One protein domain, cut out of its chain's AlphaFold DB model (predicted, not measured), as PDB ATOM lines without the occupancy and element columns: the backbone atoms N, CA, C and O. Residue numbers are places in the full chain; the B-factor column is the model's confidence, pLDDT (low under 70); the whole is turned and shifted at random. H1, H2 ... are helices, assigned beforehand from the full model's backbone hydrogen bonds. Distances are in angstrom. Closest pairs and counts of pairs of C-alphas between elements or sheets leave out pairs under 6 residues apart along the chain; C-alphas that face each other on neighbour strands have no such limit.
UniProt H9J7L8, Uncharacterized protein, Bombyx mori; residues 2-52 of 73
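This is residues 2 to 52 of the 73 residues of an uncharacterized protein of Bombyx mori (UniProt H9J7L8). With little regular structure, the chain makes an open arch of three short helices that touch nowhere: H2 is at the crown, H1 and a looped stretch, residues 2 to 14, form one leg, and H3 with the tail after it forms the other. The 51 printed residues hold H1, H2 and H3 in that order, with 19 residues in named elements, class all helix, and no named strand. The whole is extended, radius of gyration of the C-alphas 15.6 A, and flat, spanning 40 by 30 by 16 A.

H3, residues 39 to 46, is apart from H2, residues 29 to 34. H2 is only just apart from H1, residues 15 to 19, their closest C-alphas 8.5 A apart. H1 and H3 are apart. In each helix every O i to N i+4 pair is within hydrogen-bond range.

H3 is 10.7 A long and ends at C-alpha 46 (31.267, 36.050, -106.758). H2 measures 8.8 A. H1, 6.2 A, begins at C-alpha 15 (44.679, 56.967, -99.039).

The C-alphas farthest apart, Arg 9 and Glu 51, are 41.3 A apart. Residues 30 to 52 stand free. The printed part has no cut and no long link between helices. Residues 49 to 52 have pLDDT under 70.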
ATOM      1  N   ARG A   2      43.154  61.060-109.881       81.25
ATOM      2  CA  ARG A   2      44.540  61.235-110.386       81.25
ATOM      3  C   ARG A   2      45.469  60.057-110.049       81.25
ATOM      4  O   ARG A   2      46.632  60.245-109.704       81.25
ATOM      5  N   LEU A   3      44.936  58.836-110.043       87.38
ATOM      6  CA  LEU A   3      45.712  57.632-109.702       87.38
ATOM      7  C   LEU A   3      46.695  57.233-110.804       87.38
ATOM      8  O   LEU A   3      47.768  56.717-110.509       87.38
ATOM      9  N   LEU A   4      46.331  57.491-112.059       88.81
ATOM     10  CA  LEU A   4      47.076  57.060-113.242       88.81
ATOM     11  C   LEU A   4      47.916  58.189-113.856       88.81
ATOM     12  O   LEU A   4      48.325  58.105-115.006       88.81
ATOM     13  N   GLU A   5      48.191  59.248-113.091       91.19
ATOM     14  CA  GLU A   5      49.026  60.353-113.565       91.19
ATOM     15  C   GLU A   5      50.451  59.885-113.853       91.19
ATOM     16  O   GLU A   5      51.077  59.217-113.020       91.19
ATOM     17  N   ARG A   6      50.985  60.273-115.015       90.06
ATOM     18  CA  ARG A   6      52.339  59.891-115.434       90.06
ATOM     19  C   ARG A   6      53.403  60.463-114.500       90.06
ATOM     20  O   ARG A   6      54.304  59.726-114.104       90.06
ATOM     21  N   ASP A   7      53.288  61.739-114.129       91.62
ATOM     22  CA  ASP A   7      54.197  62.360-113.165       91.62
ATOM     23  C   ASP A   7      53.810  61.952-111.725       91.62
ATOM     24  O   ASP A   7      52.708  62.257-111.252       91.62
ATOM     25  N   PRO A   8      54.703  61.272-110.980       88.88
ATOM     26  CA  PRO A   8      54.425  60.840-109.612       88.88
ATOM     27  C   PRO A   8      54.201  62.002-108.633       88.88
ATOM     28  O   PRO A   8      53.568  61.811-107.595       88.88
ATOM     29  N   ARG A   9      54.696  63.212-108.930       88.94
ATOM     30  CA  ARG A   9      54.539  64.379-108.046       88.94
ATOM     31  C   ARG A   9      53.097  64.865-108.004       88.94
ATOM     32  O   ARG A   9      52.628  65.290-106.944       88.94
ATOM     33  N   VAL A  10      52.399  64.782-109.133       88.56
ATOM     34  CA  VAL A  10      50.994  65.195-109.270       88.56
ATOM     35  C   VAL A  10      50.017  64.039-109.047       88.56
ATOM     36  O   VAL A  10      48.836  64.286-108.786       88.56
ATOM     37  N   ARG A  11      50.506  62.790-109.086       91.56
ATOM     38  CA  ARG A  11      49.727  61.592-108.765       91.56
ATOM     39  C   ARG A  11      49.207  61.646-107.335       91.56
ATOM     40  O   ARG A  11      49.913  62.010-106.392       91.56
ATOM     41  N   MET A  12      47.953  61.240-107.174       87.69
ATOM     42  CA  MET A  12      47.358  61.078-105.857       87.69
ATOM     43  C   MET A  12      48.112  59.996-105.081       87.69
ATOM     44  O   MET A  12      48.267  58.872-105.555       87.69
ATOM     45  N   ARG A  13      48.598  60.359-103.896       87.06
ATOM     46  CA  ARG A  13      49.621  59.588-103.172       87.06
ATOM     47  C   ARG A  13      49.223  59.174-101.766       87.06
ATOM     48  O   ARG A  13      49.946  58.412-101.137       87.06
ATOM     49  N   ASN A  14      48.085  59.648-101.261       88.00
ATOM     50  CA  ASN A  14      47.599  59.248 -99.947       88.00
ATOM     51  C   ASN A  14      46.193  58.642-100.018       88.00
ATOM     52  O   ASN A  14      45.351  59.038-100.825       88.00
ATOM     53  N   LEU A  15      45.958  57.667 -99.138       85.50
ATOM     54  CA  LEU A  15      44.679  56.967 -99.039       85.50
ATOM     55  C   LEU A  15      43.549  57.920 -98.648       85.50
ATOM     56  O   LEU A  15      42.455  57.803 -99.173       85.50
ATOM     57  N   ARG A  16      43.810  58.919 -97.800       87.00
ATOM     58  CA  ARG A  16      42.788  59.891 -97.386       87.00
ATOM     59  C   ARG A  16      42.189  60.660 -98.574       87.00
ATOM     60  O   ARG A  16      40.978  60.820 -98.645       87.00
ATOM     61  N   GLN A  17      43.015  61.092 -99.527       87.19
ATOM     62  CA  GLN A  17      42.577  61.745-100.766       87.19
ATOM     63  C   GLN A  17      41.779  60.785-101.650       87.19
ATOM     64  O   GLN A  17      40.789  61.196-102.249       87.19
ATOM     65  N   LEU A  18      42.180  59.511-101.705       87.25
ATOM     66  CA  LEU A  18      41.441  58.478-102.429       87.25
ATOM     67  C   LEU A  18      40.030  58.309-101.847       87.25
ATOM     68  O   LEU A  18      39.055  58.340-102.591       87.25
ATOM     69  N   GLN A  19      39.921  58.217-100.522       87.12
ATOM     70  CA  GLN A  19      38.652  58.057 -99.804       87.12
ATOM     71  C   GLN A  19      37.707  59.250 -99.982       87.12
ATOM     72  O   GLN A  19      36.498  59.073-100.045       87.12
ATOM     73  N   GLN A  20      38.252  60.463-100.086       86.69
ATOM     74  CA  GLN A  20      37.476  61.687-100.311       86.69
ATOM     75  C   GLN A  20      37.000  61.853-101.761       86.69
ATOM     76  O   GLN A  20      36.228  62.766-102.055       86.69
ATOM     77  N   SER A  21      37.471  61.016-102.686       86.75
ATOM     78  CA  SER A  21      37.048  61.099-104.080       86.75
ATOM     79  C   SER A  21      35.584  60.680-104.256       86.75
ATOM     80  O   SER A  21      35.081  59.812-103.545       86.75
ATOM     81  N   ALA A  22      34.922  61.243-105.273       83.94
ATOM     82  CA  ALA A  22      33.540  60.907-105.632       83.94
ATOM     83  C   ALA A  22      33.309  59.399-105.844       83.94
ATOM     84  O   ALA A  22      32.218  58.905-105.598       83.94
ATOM     85  N   PHE A  23      34.344  58.660-106.255       85.81
ATOM     86  CA  PHE A  23      34.262  57.214-106.464       85.81
ATOM     87  C   PHE A  23      33.964  56.440-105.174       85.81
ATOM     88  O   PHE A  23      33.243  55.450-105.207       85.81
ATOM     89  N   TYR A  24      34.506  56.890-104.040       87.62
ATOM     90  CA  TYR A  24      34.273  56.277-102.730       87.62
ATOM     91  C   TYR A  24      33.248  57.056-101.899       87.62
ATOM     92  O   TYR A  24      33.094  56.790-100.707       87.62
ATOM     93  N   MET A  25      32.522  58.009-102.497       82.94
ATOM     94  CA  MET A  25      31.439  58.669-101.777       82.94
ATOM     95  C   MET A  25      30.377  57.645-101.384       82.94
ATOM     96  O   MET A  25      29.994  56.784-102.170       82.94
ATOM     97  N   ASN A  26      29.923  57.744-100.136       86.50
ATOM     98  CA  ASN A  26      29.001  56.805 -99.493       86.50
ATOM     99  C   ASN A  26      29.560  55.385 -99.279       86.50
ATOM    100  O   ASN A  26      28.824  54.506 -98.832       86.50
ATOM    101  N   PHE A  27      30.851  55.147 -99.542       86.50
ATOM    102  CA  PHE A  27      31.503  53.888 -99.200       86.50
ATOM    103  C   PHE A  27      32.019  53.922 -97.757       86.50
ATOM    104  O   PHE A  27      32.912  54.697 -97.411       86.50
ATOM    105  N   ASP A  28      31.461  53.065 -96.905       86.44
ATOM    106  CA  ASP A  28      31.818  52.984 -95.488       86.44
ATOM    107  C   ASP A  28      32.987  52.012 -95.266       86.44
ATOM    108  O   ASP A  28      32.831  50.787 -95.223       86.44
ATOM    109  N   ILE A  29      34.183  52.582 -95.151       83.69
ATOM    110  CA  ILE A  29      35.435  51.830 -95.011       83.69
ATOM    111  C   ILE A  29      35.571  51.225 -93.616       83.69
ATOM    112  O   ILE A  29      36.175  50.162 -93.475       83.69
ATOM    113  N   GLU A  30      35.003  51.860 -92.593       86.94
ATOM    114  CA  GLU A  30      35.065  51.330 -91.233       86.94
ATOM    115  C   GLU A  30      34.223  50.055 -91.132       86.94
ATOM    116  O   GLU A  30      34.734  49.018 -90.705       86.94
ATOM    117  N   LYS A  31      33.015  50.053 -91.715       86.94
ATOM    118  CA  LYS A  31      32.219  48.821 -91.849       86.94
ATOM    119  C   LYS A  31      32.925  47.722 -92.643       86.94
ATOM    120  O   LYS A  31      32.726  46.539 -92.369       86.94
ATOM    121  N   LEU A  32      33.726  48.070 -93.655       84.69
ATOM    122  CA  LEU A  32      34.496  47.075 -94.409       84.69
ATOM    123  C   LEU A  32      35.554  46.399 -93.524       84.69
ATOM    124  O   LEU A  32      35.690  45.177 -93.574       84.69
ATOM    125  N   LYS A  33      36.283  47.173 -92.712       82.88
ATOM    126  CA  LYS A  33      37.310  46.638 -91.803       82.88
ATOM    127  C   LYS A  33      36.709  45.694 -90.760       82.88
ATOM    128  O   LYS A  33      37.303  44.665 -90.449       82.88
ATOM    129  N   GLU A  34      35.521  46.019 -90.256       88.44
ATOM    130  CA  GLU A  34      34.808  45.209 -89.261       88.44
ATOM    131  C   GLU A  34      34.331  43.861 -89.805       88.44
ATOM    132  O   GLU A  34      34.317  42.872 -89.073       88.44
ATOM    133  N   LYS A  35      33.974  43.800 -91.094       79.62
ATOM    134  CA  LYS A  35      33.420  42.592 -91.719       79.62
ATOM    135  C   LYS A  35      34.369  41.389 -91.686       79.62
ATOM    136  O   LYS A  35      33.877  40.276 -91.820       79.62
ATOM    137  N   LYS A  36      35.687  41.583 -91.500       78.44
ATOM    138  CA  LYS A  36      36.717  40.516 -91.440       78.44
ATOM    139  C   LYS A  36      36.550  39.430 -92.522       78.44
ATOM    140  O   LYS A  36      36.901  38.276 -92.306       78.44
ATOM    141  N   VAL A  37      36.003  39.793 -93.684       81.06
ATOM    142  CA  VAL A  37      35.780  38.848 -94.780       81.06
ATOM    143  C   VAL A  37      37.090  38.667 -95.523       81.06
ATOM    144  O   VAL A  37      37.735  39.649 -95.902       81.06
ATOM    145  N   SER A  38      37.475  37.415 -95.753       81.38
ATOM    146  CA  SER A  38      38.632  37.107 -96.579       81.38
ATOM    147  C   SER A  38      38.368  37.554 -98.021       81.38
ATOM    148  O   SER A  38      37.376  37.127 -98.621       81.38
ATOM    149  N   PRO A  39      39.254  38.363 -98.633       83.50
ATOM    150  CA  PRO A  39      39.130  38.716-100.044       83.50
ATOM    151  C   PRO A  39      39.036  37.484-100.953       83.50
ATOM    152  O   PRO A  39      38.326  37.519-101.954       83.50
ATOM    153  N   LYS A  40      39.705  36.381-100.584       83.62
ATOM    154  CA  LYS A  40      39.674  35.118-101.330       83.62
ATOM    155  C   LYS A  40      38.281  34.488-101.328       83.62
ATOM    156  O   LYS A  40      37.776  34.157-102.394       83.62
ATOM    157  N   GLU A  41      37.656  34.381-100.158       84.94
ATOM    158  CA  GLU A  41      36.301  33.824-100.019       84.94
ATOM    159  C   GLU A  41      35.277  34.677-100.765       84.94
ATOM    160  O   GLU A  41      34.368  34.160-101.410       84.94
ATOM    161  N   LEU A  42      35.439  36.001-100.709       84.56
ATOM    162  CA  LEU A  42      34.576  36.925-101.430       84.56
ATOM    163  C   LEU A  42      34.718  36.739-102.945       84.56
ATOM    164  O   LEU A  42      33.716  36.635-103.647       84.56
ATOM    165  N   LEU A  43      35.952  36.640-103.444       82.69
ATOM    166  CA  LEU A  43      36.218  36.373-104.855       82.69
ATOM    167  C   LEU A  43      35.653  35.025-105.302       82.69
ATOM    168  O   LEU A  43      35.031  34.969-106.348       82.69
ATOM    169  N   GLU A  44      35.817  33.963-104.519       85.12
ATOM    170  CA  GLU A  44      35.270  32.637-104.843       85.12
ATOM    171  C   GLU A  44      33.738  32.622-104.816       85.12
ATOM    172  O   GLU A  44      33.114  31.980-105.653       85.12
ATOM    173  N   LYS A  45      33.112  33.388-103.918       83.50
ATOM    174  CA  LYS A  45      31.653  33.529-103.877       83.50
ATOM    175  C   LYS A  45      31.088  34.217-105.123       83.50
ATOM    176  O   LYS A  45      30.029  33.820-105.601       83.50
ATOM    177  N   TYR A  46      31.743  35.275-105.604       83.62
ATOM    178  CA  TYR A  46      31.267  36.050-106.758       83.62
ATOM    179  C   TYR A  46      31.784  35.520-108.104       83.62
ATOM    180  O   TYR A  46      31.142  35.743-109.125       83.62
ATOM    181  N   TYR A  47      32.902  34.792-108.098       80.19
ATOM    182  CA  TYR A  47      33.540  34.176-109.264       80.19
ATOM    183  C   TYR A  47      33.894  32.706-108.961       80.19
ATOM    184  O   TYR A  47      35.074  32.364-108.822       80.19
ATOM    185  N   PRO A  48      32.883  31.829-108.818       71.94
ATOM    186  CA  PRO A  48      33.087  30.442-108.393       71.94
ATOM    187  C   PRO A  48      33.755  29.555-109.453       71.94
ATOM    188  O   PRO A  48      34.436  28.599-109.097       71.94
ATOM    189  N   ASN A  49      33.623  29.886-110.740       66.75
ATOM    190  CA  ASN A  49      34.120  29.067-111.848       66.75
ATOM    191  C   ASN A  49      35.380  29.704-112.451       66.75
ATOM    192  O   ASN A  49      35.292  30.510-113.374       66.75
ATOM    193  N   LYS A  50      36.554  29.376-111.901       60.88
ATOM    194  CA  LYS A  50      37.859  29.867-112.392       60.88
ATOM    195  C   LYS A  50      38.458  29.013-113.522       60.88
ATOM    196  O   LYS A  50      39.593  29.261-113.898       60.88
ATOM    197  N   GLU A  51      37.746  28.002-114.024       57.91
ATOM    198  CA  GLU A  51      38.330  26.962-114.893       57.91
ATOM    199  C   GLU A  51      38.108  27.151-116.405       57.91
ATOM    200  O   GLU A  51      38.604  26.346-117.185       57.91
ATOM    201  N   ASP A  52      37.465  28.230-116.856       56.09
ATOM    202  CA  ASP A  52      37.359  28.536-118.290       56.09
ATOM    203  C   ASP A  52      38.379  29.601-118.721       56.09
ATOM    204  O   ASP A  52      38.031  30.690-119.179       56.09
TER     205      ASP A  52